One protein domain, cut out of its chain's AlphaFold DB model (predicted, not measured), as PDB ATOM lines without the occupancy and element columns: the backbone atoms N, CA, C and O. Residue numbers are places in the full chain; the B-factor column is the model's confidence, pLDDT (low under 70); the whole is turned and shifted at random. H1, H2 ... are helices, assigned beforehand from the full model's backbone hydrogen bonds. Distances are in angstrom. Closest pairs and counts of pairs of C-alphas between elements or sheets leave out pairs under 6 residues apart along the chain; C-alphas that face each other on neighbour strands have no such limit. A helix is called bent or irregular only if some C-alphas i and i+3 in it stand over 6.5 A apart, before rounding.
ATOM      1  N   THR A 520     184.264 178.474 137.885       77.25
ATOM      2  CA  THR A 520     184.829 177.275 137.236       77.25
ATOM      3  C   THR A 520     183.980 176.019 137.446       77.25
ATOM      4  O   THR A 520     184.423 174.909 137.152       77.25
ATOM      5  N   GLY A 521     182.740 176.165 137.929       70.62
ATOM      6  CA  GLY A 521     181.879 175.033 138.285       70.62
ATOM      7  C   GLY A 521     181.571 174.083 137.123       70.62
ATOM      8  O   GLY A 521     181.424 172.885 137.354       70.62
ATOM      9  N   LEU A 522     181.543 174.571 135.876       71.94
ATOM     10  CA  LEU A 522     181.390 173.721 134.686       71.94
ATOM     11  C   LEU A 522     182.691 172.994 134.295       71.94
ATOM     12  O   LEU A 522     182.651 171.819 133.934       71.94
ATOM     13  N   SER A 523     183.836 173.678 134.392       66.12
ATOM     14  CA  SER A 523     185.162 173.161 134.012       66.12
ATOM     15  C   SER A 523     185.708 172.133 135.007       66.12
ATOM     16  O   SER A 523     186.350 171.165 134.606       66.12
ATOM     17  N   ASN A 524     185.418 172.315 136.300       57.56
ATOM     18  CA  ASN A 524     185.854 171.431 137.384       57.56
ATOM     19  C   ASN A 524     184.895 170.253 137.626       57.56
ATOM     20  O   ASN A 524     185.254 169.279 138.293       57.56
ATOM     21  N   ALA A 525     183.672 170.315 137.090       60.31
ATOM     22  CA  ALA A 525     182.720 169.218 137.182       60.31
ATOM     23  C   ALA A 525     183.201 168.030 136.341       60.31
ATOM     24  O   ALA A 525     183.326 168.121 135.116       60.31
ATOM     25  N   LYS A 526     183.396 166.866 136.980       59.81
ATOM     26  CA  LYS A 526     183.632 165.602 136.262       59.81
ATOM     27  C   LYS A 526     182.538 165.429 135.197       59.81
ATOM     28  O   LYS A 526     181.369 165.716 135.462       59.81
ATOM     29  N   LYS A 527     182.886 164.919 134.006       60.09
ATOM     30  CA  LYS A 527     181.935 164.678 132.892       60.09
ATOM     31  C   LYS A 527     180.721 163.806 133.283       60.09
ATOM     32  O   LYS A 527     179.739 163.775 132.556       60.09
ATOM     33  N   THR A 528     180.782 163.125 134.427       55.28
ATOM     34  CA  THR A 528     179.733 162.279 135.016       55.28
ATOM     35  C   THR A 528     178.785 163.002 135.983       55.28
ATOM     36  O   THR A 528     177.813 162.403 136.439       55.28
ATOM     37  N   GLN A 529     179.038 164.266 136.332       70.88
ATOM     38  CA  GLN A 529     178.189 165.012 137.259       70.88
ATOM     39  C   GLN A 529     176.904 165.481 136.562       70.88
ATOM     40  O   GLN A 529     176.955 166.070 135.476       70.88
ATOM     41  N   SER A 530     175.752 165.212 137.189       76.50
ATOM     42  CA  SER A 530     174.438 165.540 136.631       76.50
ATOM     43  C   SER A 530     174.205 167.051 136.576       76.50
ATOM     44  O   SER A 530     174.606 167.794 137.476       76.50
ATOM     45  N   ALA A 531     173.491 167.510 135.544       77.25
ATOM     46  CA  ALA A 531     173.132 168.918 135.366       77.25
ATOM     47  C   ALA A 531     172.397 169.507 136.595       77.25
ATOM     48  O   ALA A 531     172.581 170.674 136.930       77.25
ATOM     49  N   SER A 532     171.630 168.687 137.326       79.44
ATOM     50  CA  SER A 532     170.906 169.107 138.537       79.44
ATOM     51  C   SER A 532     171.849 169.439 139.699       79.44
ATOM     52  O   SER A 532     171.620 170.394 140.440       79.44
ATOM     53  N   SER A 533     172.940 168.680 139.851       81.44
ATOM     54  CA  SER A 533     173.953 168.936 140.882       81.44
ATOM     55  C   SER A 533     174.688 170.255 140.624       81.44
ATOM     56  O   SER A 533     174.893 171.032 141.558       81.44
ATOM     57  N   ILE A 534     175.011 170.535 139.357       82.81
ATOM     58  CA  ILE A 534     175.690 171.768 138.937       82.81
ATOM     59  C   ILE A 534     174.771 172.981 139.136       82.81
ATOM     60  O   ILE A 534     175.189 173.955 139.758       82.81
ATOM     61  N   ALA A 535     173.502 172.894 138.719       83.12
ATOM     62  CA  ALA A 535     172.517 173.960 138.922       83.12
ATOM     63  C   ALA A 535     172.331 174.305 140.413       83.12
ATOM     64  O   ALA A 535     172.358 175.474 140.792       83.12
ATOM     65  N   LYS A 536     172.229 173.293 141.287       84.12
ATOM     66  CA  LYS A 536     172.158 173.500 142.746       84.12
ATOM     67  C   LYS A 536     173.430 174.114 143.325       84.12
ATOM     68  O   LYS A 536     173.341 174.858 144.294       84.12
ATOM     69  N   SER A 537     174.602 173.783 142.779       84.69
ATOM     70  CA  SER A 537     175.865 174.387 143.212       84.69
ATOM     71  C   SER A 537     175.924 175.863 142.853       84.69
ATOM     72  O   SER A 537     176.258 176.670 143.709       84.69
ATOM     73  N   MET A 538     175.521 176.210 141.630       84.88
ATOM     74  CA  MET A 538     175.459 177.591 141.166       84.88
ATOM     75  C   MET A 538     174.504 178.428 142.026       84.88
ATOM     76  O   MET A 538     174.874 179.493 142.492       84.88
ATOM     77  N   LEU A 539     173.318 177.907 142.360       85.19
ATOM     78  CA  LEU A 539     172.352 178.592 143.236       85.19
ATOM     79  C   LEU A 539     172.838 178.858 144.673       85.19
ATOM     80  O   LEU A 539     172.158 179.585 145.402       85.19
ATOM     81  N   ARG A 540     173.938 178.226 145.105       86.12
ATOM     82  CA  ARG A 540     174.564 178.448 146.419       86.12
ATOM     83  C   ARG A 540     175.679 179.489 146.382       86.12
ATOM     84  O   ARG A 540     176.160 179.873 147.442       86.12
ATOM     85  N   GLU A 541     176.099 179.915 145.196       87.25
ATOM     86  CA  GLU A 541     177.127 180.937 145.053       87.25
ATOM     87  C   GLU A 541     176.635 182.279 145.603       87.25
ATOM     88  O   GLU A 541     175.491 182.682 145.378       87.25
ATOM     89  N   VAL A 542     177.519 182.988 146.309       86.69
ATOM     90  CA  VAL A 542     177.179 184.242 147.003       86.69
ATOM     91  C   VAL A 542     176.756 185.332 146.020       86.69
ATOM     92  O   VAL A 542     175.849 186.098 146.326       86.69
ATOM     93  N   TRP A 543     177.367 185.365 144.836       89.31
ATOM     94  CA  TRP A 543     177.124 186.379 143.810       89.31
ATOM     95  C   TRP A 543     175.790 186.201 143.068       89.31
ATOM     96  O   TRP A 543     175.295 187.155 142.482       89.31
ATOM     97  N   VAL A 544     175.162 185.018 143.096       88.00
ATOM     98  CA  VAL A 544     173.938 184.753 142.310       88.00
ATOM     99  C   VAL A 544     172.741 185.580 142.778       88.00
ATOM    100  O   VAL A 544     171.865 185.884 141.975       88.00
ATOM    101  N   LYS A 545     172.698 185.962 144.056       87.12
ATOM    102  CA  LYS A 545     171.621 186.804 144.602       87.12
ATOM    103  C   LYS A 545     171.677 188.253 144.089       87.12
ATOM    104  O   LYS A 545     170.649 188.913 144.048       87.12
ATOM    105  N   ASP A 546     172.868 188.715 143.710       88.94
ATOM    106  CA  ASP A 546     173.146 190.105 143.345       88.94
ATOM    107  C   ASP A 546     173.164 190.306 141.815       88.94
ATOM    108  O   ASP A 546     173.316 191.427 141.341       88.94
ATOM    109  N   VAL A 547     173.007 189.236 141.020       89.25
ATOM    110  CA  VAL A 547     173.028 189.275 139.545       89.25
ATOM    111  C   VAL A 547     171.643 188.994 138.968       89.25
ATOM    112  O   VAL A 547     170.918 188.110 139.425       89.25
ATOM    113  N   ARG A 548     171.284 189.708 137.895       90.62
ATOM    114  CA  ARG A 548     170.022 189.488 137.180       90.62
ATOM    115  C   ARG A 548     169.964 188.097 136.519       90.62
ATOM    116  O   ARG A 548     170.957 187.654 135.936       90.62
ATOM    117  N   PRO A 549     168.798 187.417 136.516       88.81
ATOM    118  CA  PRO A 549     168.637 186.113 135.866       88.81
ATOM    119  C   PRO A 549     169.054 186.104 134.390       88.81
ATOM    120  O   PRO A 549     169.743 185.180 133.962       88.81
ATOM    121  N   SER A 550     168.705 187.148 133.630       89.44
ATOM    122  CA  SER A 550     169.115 187.335 132.234       89.44
ATOM    123  C   SER A 550     170.635 187.272 132.056       89.44
ATOM    124  O   SER A 550     171.117 186.482 131.243       89.44
ATOM    125  N   THR A 551     171.388 188.009 132.878       90.31
ATOM    126  CA  THR A 551     172.858 188.001 132.903       90.31
ATOM    127  C   THR A 551     173.410 186.595 133.162       90.31
ATOM    128  O   THR A 551     174.337 186.164 132.473       90.31
ATOM    129  N   VAL A 552     172.814 185.845 134.098       89.56
ATOM    130  CA  VAL A 552     173.213 184.458 134.397       89.56
ATOM    131  C   VAL A 552     172.938 183.523 133.216       89.56
ATOM    132  O   VAL A 552     173.780 182.685 132.881       89.56
ATOM    133  N   PHE A 553     171.783 183.663 132.558       89.06
ATOM    134  CA  PHE A 553     171.453 182.866 131.376       89.06
ATOM    135  C   PHE A 553     172.463 183.105 130.260       89.06
ATOM    136  O   PHE A 553     173.031 182.146 129.736       89.06
ATOM    137  N   HIS A 554     172.723 184.373 129.926       89.06
ATOM    138  CA  HIS A 554     173.670 184.768 128.879       89.06
ATOM    139  C   HIS A 554     175.085 184.291 129.181       89.06
ATOM    140  O   HIS A 554     175.713 183.691 128.310       89.06
ATOM    141  N   PHE A 555     175.529 184.414 130.433       88.50
ATOM    142  CA  PHE A 555     176.820 183.885 130.861       88.50
ATOM    143  C   PHE A 555     176.934 182.371 130.629       88.50
ATOM    144  O   PHE A 555     177.944 181.904 130.104       88.50
ATOM    145  N   LEU A 556     175.895 181.585 130.932       86.38
ATOM    146  CA  LEU A 556     175.908 180.139 130.680       86.38
ATOM    147  C   LEU A 556     175.973 179.791 129.183       86.38
ATOM    148  O   LEU A 556     176.615 178.802 128.822       86.38
ATOM    149  N   PHE A 557     175.392 180.613 128.298       85.69
ATOM    150  CA  PHE A 557     175.524 180.430 126.845       85.69
ATOM    151  C   PHE A 557     176.973 180.548 126.349       85.69
ATOM    152  O   PHE A 557     177.293 179.974 125.305       85.69
ATOM    153  N   SER A 558     177.863 181.231 127.078       83.06
ATOM    154  CA  SER A 558     179.285 181.310 126.710       83.06
ATOM    155  C   SER A 558     179.986 179.941 126.735       83.06
ATOM    156  O   SER A 558     180.873 179.699 125.915       83.06
ATOM    157  N   PHE A 559     179.528 179.017 127.590       80.50
ATOM    158  CA  PHE A 559     180.039 177.642 127.709       80.50
ATOM    159  C   PHE A 559     179.300 176.632 126.817       80.50
ATOM    160  O   PHE A 559     179.660 175.450 126.766       80.50
ATOM    161  N   ALA A 560     178.235 177.069 126.141       82.44
ATOM    162  CA  ALA A 560     177.372 176.183 125.378       82.44
ATOM    163  C   ALA A 560     178.042 175.654 124.094       82.44
ATOM    164  O   ALA A 560     178.955 176.292 123.556       82.44
ATOM    165  N   PRO A 561     177.547 174.540 123.523       80.56
ATOM    166  CA  PRO A 561     177.961 174.054 122.211       80.56
ATOM    167  C   PRO A 561     177.564 175.001 121.084       80.56
ATOM    168  O   PRO A 561     176.518 175.649 121.170       80.56
ATOM    169  N   LYS A 562     178.357 175.087 120.005       77.44
ATOM    170  CA  LYS A 562     178.088 175.989 118.855       77.44
ATOM    171  C   LYS A 562     176.692 175.793 118.244       77.44
ATOM    172  O   LYS A 562     176.105 176.747 117.745       77.44
ATOM    173  N   LEU A 563     176.150 174.579 118.346       79.12
ATOM    174  CA  LEU A 563     174.804 174.226 117.893       79.12
ATOM    175  C   LEU A 563     173.689 174.916 118.709       79.12
ATOM    176  O   LEU A 563     172.618 175.193 118.165       79.12
ATOM    177  N   LEU A 564     173.932 175.237 119.988       82.50
ATOM    178  CA  LEU A 564     173.027 176.063 120.787       82.50
ATOM    179  C   LEU A 564     173.194 177.524 120.350       82.50
ATOM    180  O   LEU A 564     174.193 178.186 120.660       82.50
ATOM    181  N   SER A 565     172.208 178.006 119.595       82.94
ATOM    182  CA  SER A 565     172.147 179.396 119.137       82.94
ATOM    183  C   SER A 565     171.999 180.331 120.335       82.94
ATOM    184  O   SER A 565     171.201 180.062 121.233       82.94
ATOM    185  N   SER A 566     172.758 181.430 120.363       83.88
ATOM    186  CA  SER A 566     172.587 182.430 121.418       83.88
ATOM    187  C   SER A 566     171.230 183.144 121.274       83.88
ATOM    188  O   SER A 566     170.681 183.213 120.166       83.88
ATOM    189  N   PRO A 567     170.689 183.727 122.359       84.12
ATOM    190  CA  PRO A 567     169.371 184.365 122.340       84.12
ATOM    191  C   PRO A 567     169.184 185.445 121.263       84.12
ATOM    192  O   PRO A 567     168.125 185.508 120.639       84.12
ATOM    193  N   HIS A 568     170.215 186.251 120.983       84.31
ATOM    194  CA  HIS A 568     170.164 187.272 119.931       84.31
ATOM    195  C   HIS A 568     170.155 186.665 118.514       84.31
ATOM    196  O   HIS A 568     169.385 187.115 117.667       84.31
ATOM    197  N   HIS A 569     170.912 185.586 118.266       84.12
ATOM    198  CA  HIS A 569     170.885 184.874 116.980       84.12
ATOM    199  C   HIS A 569     169.534 184.193 116.734       84.12
ATOM    200  O   HIS A 569     169.014 184.250 115.621       84.12
ATOM    201  N   SER A 570     168.938 183.595 117.772       83.31
ATOM    202  CA  SER A 570     167.612 182.962 117.689       83.31
ATOM    203  C   SER A 570     166.525 183.964 117.285       83.31
ATOM    204  O   SER A 570     165.701 183.683 116.415       83.31
ATOM    205  N   LYS A 571     166.586 185.184 117.836       84.25
ATOM    206  CA  LYS A 571     165.689 186.292 117.472       84.25
ATOM    207  C   LYS A 571     166.059 187.027 116.182       84.25
ATOM    208  O   LYS A 571     165.315 187.915 115.783       84.25
ATOM    209  N   ARG A 572     167.167 186.670 115.520       83.81
ATOM    210  CA  ARG A 572     167.703 187.377 114.339       83.81
ATOM    211  C   ARG A 572     167.942 188.871 114.599       83.81
ATOM    212  O   ARG A 572     167.675 189.708 113.742       83.81
ATOM    213  N   MET A 573     168.441 189.195 115.789       88.19
ATOM    214  CA  MET A 573     168.757 190.560 116.214       88.19
ATOM    215  C   MET A 573     170.261 190.709 116.444       88.19
ATOM    216  O   MET A 573     170.944 189.740 116.786       88.19
ATOM    217  N   ARG A 574     170.783 191.932 116.308       84.06
ATOM    218  CA  ARG A 574     172.148 192.229 116.761       84.06
ATOM    219  C   ARG A 574     172.196 192.205 118.296       84.06
ATOM    220  O   ARG A 574     171.171 192.478 118.928       84.06
ATOM    221  N   PRO A 575     173.362 191.939 118.915       81.69
ATOM    222  CA  PRO A 575     173.497 191.936 120.374       81.69
ATOM    223  C   PRO A 575     172.976 193.223 121.028       81.69
ATOM    224  O   PRO A 575     172.222 193.156 121.993       81.69
ATOM    225  N   GLN A 576     173.283 194.379 120.434       82.62
ATOM    226  CA  GLN A 576     172.819 195.687 120.903       82.62
ATOM    227  C   GLN A 576     171.289 195.821 120.912       82.62
ATOM    228  O   GLN A 576     170.711 196.249 121.907       82.62
ATOM    229  N   ASP A 577     170.626 195.389 119.834       84.69
ATOM    230  CA  ASP A 577     169.179 195.522 119.684       84.69
ATOM    231  C   ASP A 577     168.485 194.541 120.648       84.69
ATOM    232  O   ASP A 577     167.424 194.829 121.189       84.69
ATOM    233  N   TYR A 578     169.109 193.385 120.913       86.75
ATOM    234  CA  TYR A 578     168.630 192.426 121.904       86.75
ATOM    235  C   TYR A 578     168.742 192.970 123.335       86.75
ATOM    236  O   TYR A 578     167.771 192.859 124.083       86.75
ATOM    237  N   VAL A 579     169.862 193.598 123.715       86.50
ATOM    238  CA  VAL A 579     170.030 194.194 125.056       86.50
ATOM    239  C   VAL A 579     169.031 195.327 125.304       86.50
ATOM    240  O   VAL A 579     168.483 195.415 126.400       86.50
ATOM    241  N   GLN A 580     168.680 196.109 124.281       85.81
ATOM    242  CA  GLN A 580     167.607 197.111 124.378       85.81
ATOM    243  C   GLN A 580     166.222 196.502 124.665       85.81
ATOM    244  O   GLN A 580     165.354 197.179 125.204       85.81
ATOM    245  N   THR A 581     165.996 195.217 124.359       85.19
ATOM    246  CA  THR A 581     164.756 194.524 124.770       85.19
ATOM    247  C   THR A 581     164.767 194.060 126.227       85.19
ATOM    248  O   THR A 581     163.716 193.680 126.749       85.19
ATOM    249  N   LEU A 582     165.943 194.054 126.864       83.81
ATOM    250  CA  LEU A 582     166.157 193.618 128.245       83.81
ATOM    251  C   LEU A 582     166.173 194.789 129.226       83.81
ATOM    252  O   LEU A 582     165.726 194.641 130.360       83.81
ATOM    253  N   ILE A 583     166.731 195.920 128.799       87.25
ATOM    254  CA  ILE A 583     166.936 197.105 129.626       87.25
ATOM    255  C   ILE A 583     166.291 198.274 128.901       87.25
ATOM    256  O   ILE A 583     166.711 198.644 127.800       87.25
ATOM    257  N   GLN A 584     165.267 198.843 129.522       86.19
ATOM    258  CA  GLN A 584     164.619 200.044 129.022       86.19
ATOM    259  C   GLN A 584     165.551 201.253 129.187       86.19
ATOM    260  O   GLN A 584     166.457 201.262 130.019       86.19
ATOM    261  N   LEU A 585     165.361 202.283 128.359       83.56
ATOM    262  CA  LEU A 585     166.235 203.465 128.330       83.56
ATOM    263  C   LEU A 585     166.135 204.343 129.588       83.56
ATOM    264  O   LEU A 585     166.938 205.255 129.748       83.56
ATOM    265  N   ASP A 586     165.172 204.086 130.465       75.81
ATOM    266  CA  ASP A 586     165.043 204.677 131.801       75.81
ATOM    267  C   ASP A 586     165.808 203.888 132.886       75.81
ATOM    268  O   ASP A 586     165.902 204.339 134.024       75.81
ATOM    269  N   GLY A 587     166.385 202.731 132.538       74.81
ATOM    270  CA  GLY A 587     167.067 201.826 133.463       74.81
ATOM    271  C   GLY A 587     166.185 200.705 134.022       74.81
ATOM    272  O   GLY A 587     166.697 199.863 134.764       74.81
ATOM    273  N   ALA A 588     164.900 200.629 133.657       82.00
ATOM    274  CA  ALA A 588     164.012 199.567 134.119       82.00
ATOM    275  C   ALA A 588     164.367 198.208 133.484       82.00
ATOM    276  O   ALA A 588     164.644 198.095 132.286       82.00
ATOM    277  N   THR A 589     164.353 197.145 134.299       80.00
ATOM    278  CA  THR A 589     164.762 195.787 133.874       80.00
ATOM    279  C   THR A 589     163.675 194.722 134.035       80.00
ATOM    280  O   THR A 589     163.836 193.618 133.521       80.00
ATOM    281  N   GLU A 590     162.559 195.011 134.711       74.12
ATOM    282  CA  GLU A 590     161.585 193.983 135.120       74.12
ATOM    283  C   GLU A 590     160.891 193.291 133.935       74.12
ATOM    284  O   GLU A 590     160.839 192.059 133.873       74.12
ATOM    285  N   ASP A 591     160.458 194.063 132.937       74.56
ATOM    286  CA  ASP A 591     159.806 193.534 131.731       74.56
ATOM    287  C   ASP A 591     160.752 192.715 130.837       74.56
ATOM    288  O   ASP A 591     160.320 191.859 130.053       74.56
ATOM    289  N   GLY A 592     162.055 192.994 130.924       80.25
ATOM    290  CA  GLY A 592     163.089 192.376 130.099       80.25
ATOM    291  C   GLY A 592     163.408 190.941 130.505       80.25
ATOM    292  O   GLY A 592     163.647 190.087 129.648       80.25
ATOM    293  N   GLU A 593     163.351 190.632 131.798       85.69
ATOM    294  CA  GLU A 593     163.751 189.328 132.343       85.69
ATOM    295  C   GLU A 593     162.827 188.190 131.920       85.69
ATOM    296  O   GLU A 593     163.287 187.120 131.510       85.69
ATOM    297  N   GLY A 594     161.513 188.424 131.969       84.38
ATOM    298  CA  GLY A 594     160.529 187.445 131.507       84.38
ATOM    299  C   GLY A 594     160.725 187.128 130.024       84.38
ATOM    300  O   GLY A 594     160.748 185.962 129.621       84.38
ATOM    301  N   LYS A 595     160.970 188.163 129.209       85.19
ATOM    302  CA  LYS A 595     161.278 188.014 127.779       85.19
ATOM    303  C   LYS A 595     162.605 187.280 127.557       85.19
ATOM    304  O   LYS A 595     162.693 186.454 126.640       85.19
ATOM    305  N   ALA A 596     163.622 187.544 128.379       86.25
ATOM    306  CA  ALA A 596     164.916 186.865 128.330       86.25
ATOM    307  C   ALA A 596     164.774 185.363 128.592       86.25
ATOM    308  O   ALA A 596     165.319 184.550 127.838       86.25
ATOM    309  N   TRP A 597     163.994 184.996 129.612       90.19
ATOM    310  CA  TRP A 597     163.720 183.606 129.956       90.19
ATOM    311  C   TRP A 597     162.968 182.872 128.846       90.19
ATOM    312  O   TRP A 597     163.427 181.823 128.400       90.19
ATOM    313  N   MET A 598     161.883 183.450 128.324       88.50
ATOM    314  CA  MET A 598     161.129 182.845 127.216       88.50
ATOM    315  C   MET A 598     162.012 182.609 125.984       88.50
ATOM    316  O   MET A 598     161.931 181.566 125.339       88.50
ATOM    317  N   THR A 599     162.907 183.556 125.686       88.62
ATOM    318  CA  THR A 599     163.875 183.410 124.587       88.62
ATOM    319  C   THR A 599     164.877 182.290 124.874       88.62
ATOM    320  O   THR A 599     165.184 181.497 123.987       88.62
ATOM    321  N   THR A 600     165.373 182.210 126.110       88.69
ATOM    322  CA  THR A 600     166.314 181.172 126.559       88.69
ATOM    323  C   THR A 600     165.691 179.782 126.462       88.69
ATOM    324  O   THR A 600     166.308 178.882 125.896       88.69
ATOM    325  N   MET A 601     164.446 179.628 126.923       88.94
ATOM    326  CA  MET A 601     163.678 178.388 126.834       88.94
ATOM    327  C   MET A 601     163.526 177.932 125.378       88.94
ATOM    328  O   MET A 601     163.915 176.819 125.040       88.94
ATOM    329  N   ALA A 602     163.098 178.832 124.486       88.69
ATOM    330  CA  ALA A 602     162.959 178.526 123.062       88.69
ATOM    331  C   ALA A 602     164.288 178.102 122.401       88.69
ATOM    332  O   ALA A 602     164.297 177.236 121.520       88.69
ATOM    333  N   CYS A 603     165.420 178.685 122.823       87.38
ATOM    334  CA  CYS A 603     166.748 178.270 122.356       87.38
ATOM    335  C   CYS A 603     167.096 176.853 122.831       87.38
ATOM    336  O   CYS A 603     167.589 176.052 122.035       87.38
ATOM    337  N   CYS A 604     166.824 176.535 124.101       86.88
ATOM    338  CA  CYS A 604     167.040 175.205 124.670       86.88
ATOM    339  C   CYS A 604     166.167 174.142 123.986       86.88
ATOM    340  O   CYS A 604     166.694 173.101 123.595       86.88
ATOM    341  N   ASP A 605     164.880 174.419 123.767       86.81
ATOM    342  CA  ASP A 605     163.950 173.500 123.095       86.81
ATOM    343  C   ASP A 605     164.380 173.237 121.643       86.81
ATOM    344  O   ASP A 605     164.445 172.093 121.189       86.81
ATOM    345  N   SER A 606     164.765 174.297 120.921       84.81
ATOM    346  CA  SER A 606     165.282 174.189 119.549       84.81
ATOM    347  C   SER A 606     166.577 173.375 119.478       84.81
ATOM    348  O   SER A 606     166.808 172.662 118.502       84.81
ATOM    349  N   TYR A 607     167.438 173.476 120.495       85.00
ATOM    350  CA  TYR A 607     168.653 172.670 120.589       85.00
ATOM    351  C   TYR A 607     168.342 171.204 120.883       85.00
ATOM    352  O   TYR A 607     168.890 170.348 120.198       85.00
ATOM    353  N   GLN A 608     167.428 170.901 121.810       82.56
ATOM    354  CA  GLN A 608     167.027 169.517 122.109       82.56
ATOM    355  C   GLN A 608     166.479 168.791 120.873       82.56
ATOM    356  O   GLN A 608     166.776 167.618 120.658       82.56
ATOM    357  N   GLN A 609     165.743 169.499 120.011       80.69
ATOM    358  CA  GLN A 609     165.267 168.943 118.741       80.69
ATOM    359  C   GLN A 609     166.420 168.624 117.769       80.69
ATOM    360  O   GLN A 609     166.365 167.621 117.054       80.69
ATOM    361  N   ARG A 610     167.484 169.441 117.757       77.50
ATOM    362  CA  ARG A 610     168.636 169.320 116.837       77.50
ATOM    363  C   ARG A 610     169.749 168.402 117.345       77.50
ATOM    364  O   ARG A 610     170.465 167.822 116.535       77.50
ATOM    365  N   GLU A 611     169.895 168.252 118.660       71.69
ATOM    366  CA  GLU A 611     170.921 167.415 119.302       71.69
ATOM    367  C   GLU A 611     170.794 165.934 118.912       71.69
ATOM    368  O   GLU A 611     171.788 165.213 118.887       71.69
ATOM    369  N   SER A 612     169.595 165.493 118.515       64.12
ATOM    370  CA  SER A 612     169.360 164.141 117.992       64.12
ATOM    371  C   SER A 612     170.093 163.835 116.670       64.12
ATOM    372  O   SER A 612     170.208 162.665 116.306       64.12
ATOM    373  N   VAL A 613     170.608 164.857 115.968       60.88
ATOM    374  CA  VAL A 613     171.141 164.755 114.596       60.88
ATOM    375  C   VAL A 613     172.669 164.931 114.513       60.88
ATOM    376  O   VAL A 613     173.269 164.469 113.545       60.88
ATOM    377  N   ASP A 614     173.331 165.544 115.504       56.62
ATOM    378  CA  ASP A 614     174.760 165.895 115.423       56.62
ATOM    379  C   ASP A 614     175.574 165.441 116.654       56.62
ATOM    380  O   ASP A 614     175.180 165.613 117.807       56.62
ATOM    381  N   SER A 615     176.755 164.864 116.407       55.12
ATOM    382  CA  SER A 615     177.667 164.307 117.423       55.12
ATOM    383  C   SER A 615     178.926 165.162 117.653       55.12
ATOM    384  O   SER A 615     179.912 164.679 118.215       55.12
ATOM    385  N   GLY A 616     178.888 166.448 117.286       53.34
ATOM    386  CA  GLY A 616     179.988 167.407 117.454       53.34
ATOM    387  C   GLY A 616     180.546 167.539 118.886       53.34
ATOM    388  O   GLY A 616     179.824 167.423 119.880       53.34
ATOM    389  N   ARG A 617     181.867 167.773 118.989       54.88
ATOM    390  CA  ARG A 617     182.681 167.757 120.231       54.88
ATOM    391  C   ARG A 617     182.926 169.130 120.887       54.88
ATOM    392  O   ARG A 617     183.725 169.199 121.815       54.88
ATOM    393  N   ASP A 618     182.289 170.200 120.423       60.94
ATOM    394  CA  ASP A 618     182.647 171.573 120.815       60.94
ATOM    395  C   ASP A 618     181.615 172.164 121.801       60.94
ATOM    396  O   ASP A 618     180.461 172.344 121.417       60.94
ATOM    397  N   GLY A 619     182.016 172.446 123.053       65.50
ATOM    398  CA  GLY A 619     181.189 173.000 124.154       65.50
ATOM    399  C   GLY A 619     180.499 171.976 125.084       65.50
ATOM    400  O   GLY A 619     180.461 170.779 124.795       65.50
ATOM    401  N   ASP A 620     179.956 172.425 126.227       75.00
ATOM    402  CA  ASP A 620     179.322 171.538 127.227       75.00
ATOM    403  C   ASP A 620     177.818 171.340 126.960       75.00
ATOM    404  O   ASP A 620     176.996 172.234 127.164       75.00
ATOM    405  N   ARG A 621     177.433 170.126 126.555       76.25
ATOM    406  CA  ARG A 621     176.038 169.754 126.242       76.25
ATOM    407  C   ARG A 621     175.081 169.886 127.432       76.25
ATOM    408  O   ARG A 621     173.875 170.021 127.244       76.25
ATOM    409  N   ARG A 622     175.596 169.894 128.667       81.44
ATOM    410  CA  ARG A 622     174.780 169.993 129.890       81.44
ATOM    411  C   ARG A 622     174.170 171.382 130.084       81.44
ATOM    412  O   ARG A 622     173.223 171.501 130.857       81.44
ATOM    413  N   VAL A 623     174.671 172.412 129.397       84.19
ATOM    414  CA  VAL A 623     174.235 173.810 129.569       84.19
ATOM    415  C   VAL A 623     172.732 173.984 129.341       84.19
ATOM    416  O   VAL A 623     172.073 174.613 130.165       84.19
ATOM    417  N   ALA A 624     172.162 173.375 128.295       83.12
ATOM    418  CA  ALA A 624     170.725 173.478 128.019       83.12
ATOM    419  C   ALA A 624     169.878 172.887 129.164       83.12
ATOM    420  O   ALA A 624     168.919 173.506 129.619       83.12
ATOM    421  N   ALA A 625     170.274 171.728 129.699       84.19
ATOM    422  CA  ALA A 625     169.599 171.111 130.841       84.19
ATOM    423  C   ALA A 625     169.763 171.932 132.135       84.19
ATOM    424  O   ALA A 625     168.815 172.051 132.910       84.19
ATOM    425  N   ILE A 626     170.944 172.522 132.368       85.00
ATOM    426  CA  ILE A 626     171.201 173.409 133.515       85.00
ATOM    427  C   ILE A 626     170.291 174.639 133.446       85.00
ATOM    428  O   ILE A 626     169.628 174.942 134.435       85.00
ATOM    429  N   LEU A 627     170.203 175.301 132.287       86.94
ATOM    430  CA  LEU A 627     169.342 176.470 132.074       86.94
ATOM    431  C   LEU A 627     167.866 176.158 132.357       86.94
ATOM    432  O   LEU A 627     167.208 176.925 133.058       86.94
ATOM    433  N   MET A 628     167.370 175.009 131.886       87.69
ATOM    434  CA  MET A 628     165.979 174.585 132.101       87.69
ATOM    435  C   MET A 628     165.639 174.324 133.575       87.69
ATOM    436  O   MET A 628     164.508 174.557 133.995       87.69
ATOM    437  N   MET A 629     166.610 173.885 134.382       85.69
ATOM    438  CA  MET A 629     166.426 173.712 135.829       85.69
ATOM    439  C   MET A 629     166.626 175.007 136.622       85.69
ATOM    440  O   MET A 629     165.971 175.208 137.642       85.69
ATOM    441  N   LEU A 630     167.547 175.865 136.182       86.62
ATOM    442  CA  LEU A 630     167.958 177.069 136.900       86.62
ATOM    443  C   LEU A 630     166.972 178.232 136.707       86.62
ATOM    444  O   LEU A 630     166.710 178.980 137.646       86.62
ATOM    445  N   GLY A 631     166.408 178.377 135.506       84.62
ATOM    446  CA  GLY A 631     165.585 179.528 135.133       84.62
ATOM    447  C   GLY A 631     164.367 179.792 136.015       84.62
ATOM    448  O   GLY A 631     164.251 180.903 136.539       84.62
ATOM    449  N   PRO A 632     163.485 178.801 136.250       86.94
ATOM    450  CA  PRO A 632     162.315 178.994 137.104       86.94
ATOM    451  C   PRO A 632     162.681 179.378 138.544       86.94
ATOM    452  O   PRO A 632     161.965 180.148 139.180       86.94
ATOM    453  N   GLU A 633     163.802 178.864 139.055       85.38
ATOM    454  CA  GLU A 633     164.256 179.121 140.422       85.38
ATOM    455  C   GLU A 633     164.873 180.520 140.573       85.38
ATOM    456  O   GLU A 633     164.571 181.214 141.542       85.38
ATOM    457  N   LEU A 634     165.661 180.987 139.595       85.75
ATOM    458  CA  LEU A 634     166.190 182.358 139.592       85.75
ATOM    459  C   LEU A 634     165.080 183.409 139.473       85.75
ATOM    460  O   LEU A 634     165.112 184.422 140.167       85.75
ATOM    461  N   LEU A 635     164.067 183.157 138.637       84.62
ATOM    462  CA  LEU A 635     162.919 184.057 138.518       84.62
ATOM    463  C   LEU A 635     162.057 184.072 139.785       84.62
ATOM    464  O   LEU A 635     161.546 185.127 140.156       84.62
ATOM    465  N   ARG A 636     161.908 182.929 140.471       83.62
ATOM    466  CA  ARG A 636     161.182 182.851 141.747       83.62
ATOM    467  C   ARG A 636     161.890 183.649 142.842       83.62
ATOM    468  O   ARG A 636     161.228 184.403 143.543       83.62
ATOM    469  N   ARG A 637     163.214 183.520 142.957       79.44
ATOM    470  CA  ARG A 637     164.025 184.228 143.965       79.44
ATOM    471  C   ARG A 637     164.072 185.742 143.794       79.44
ATOM    472  O   ARG A 637     164.418 186.411 144.746       79.44
ATOM    473  N   ARG A 638     163.761 186.265 142.606       73.00
ATOM    474  CA  ARG A 638     163.706 187.713 142.344       73.00
ATOM    475  C   ARG A 638     162.338 188.331 142.652       73.00
ATOM    476  O   ARG A 638     162.247 189.538 142.829       73.00
ATOM    477  N   ARG A 639     161.267 187.526 142.668       67.31
ATOM    478  CA  ARG A 639     159.906 187.980 143.024       67.31
ATOM    479  C   ARG A 639     159.686 188.092 144.538       67.31
ATOM    480  O   ARG A 639     158.647 188.601 144.948       67.31
ATOM    481  N   HIS A 640     160.616 187.566 145.327       51.22
ATOM    482  CA  HIS A 640     160.660 187.612 146.785       51.22
ATOM    483  C   HIS A 640     161.881 188.418 147.202       51.22
ATOM    484  O   HIS A 640     161.798 189.062 148.269       51.22
TER     485      HIS A 640
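AT A GLANCE: This is residues 520 to 640 of the 640 residues of the protein "Conserved oligomeric Golgi complex subunit 5" of Grammatophora oceanica (UniProt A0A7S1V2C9). Two long helices, H7 and H8, fold back on each other as a hairpin, and the shorter H4 packs on both, so that the three make a small bundle, a triangle of nearly aligned helices. On the side of H8 away from H7 lies H2 with little H1; on H7, away from H8, lies short H5, with H6 beyond it, and H3 lies between H2 and H4 along the chain. The printed part has 121 residues with eight named helices, H1 to H8 in order, and no named strand; the class is all helix. It is compact, with a radius of gyration of the C-alphas of 14.5 A and spans of 44 by 34 by 20 A.

HOW THE PARTS SIT: H7, residues 590 to 611, and H8, residues 622 to 638, are both hubs and form a helical hairpin: they touch at a shallow tilt of 19 degrees, opposite ways, closest at the C-alphas of Cys 604 and Ala 624, 5.3 A. H7 touches H8 with residues 597 to 607 alone. H4, residues 549 to 557, touches H8 at a shallow tilt of 9 degrees, opposite ways, with the C-alphas of Pro 549 and Leu 634 closest at 5.8 A. It touches residues 593 to 600 of H7 at 27 degrees, a shallow tilt, the same way; the closest C-alphas, of Ser 550 and Glu 593, are 5.7 A apart. H2, residues 531 to 538, touches H8 at a steep tilt of 45 degrees, the same way, closest at the C-alphas of Ala 531 and Ile 626, 5.2 A. H1, residues 521 to 524, touches H2, with the C-alphas of Gly 521 and Ile 534 closest at 7.0 A. H5, residues 567 to 570, touches residues 596 to 603 of H7, closest at the C-alphas of Pro 567 and Thr 599, 6.0 A. H6, residues 575 to 580, is near H7, and close to but not clearly touching H5, with the C-alphas of His 568 and Tyr 578 closest at 5.7 A. H3, residues 542 to 545, touches no helix. Every O i to N i+4 pair is within hydrogen-bond range in H2, H4 and H6; H7 has 16 of 18 and H8 11 of 13, while H1, H3 and H5 are too short for such a pair.

IN THESE COORDINATES: H7 is 32.3 A long, from C-alpha 590 at (161.585, 193.983, 135.120) to C-alpha 611 at (170.921, 167.415, 119.302). H8 is 24.3 A long and ends at C-alpha 638, (163.706, 187.713, 142.344); it has a kink of 35 degrees near residue 629. H8 and H3 are irregular, but only just: C-alphas 629 and 632 are 6.8 A apart, and C-alphas 542 and 545 are 6.6 A apart. H4 is 12.7 A long and H2 10.7 A.

THE WHOLE: The C-alphas farthest apart, of Thr 528 and Asp 586, are 45.0 A apart. The printed part has no cut, ends at the chain's last residue, 640, and has no long link. The mean pLDDT of the printed part is 80.4; residues 523 to 528, 612 to 619 and 639 to 640 are under 70.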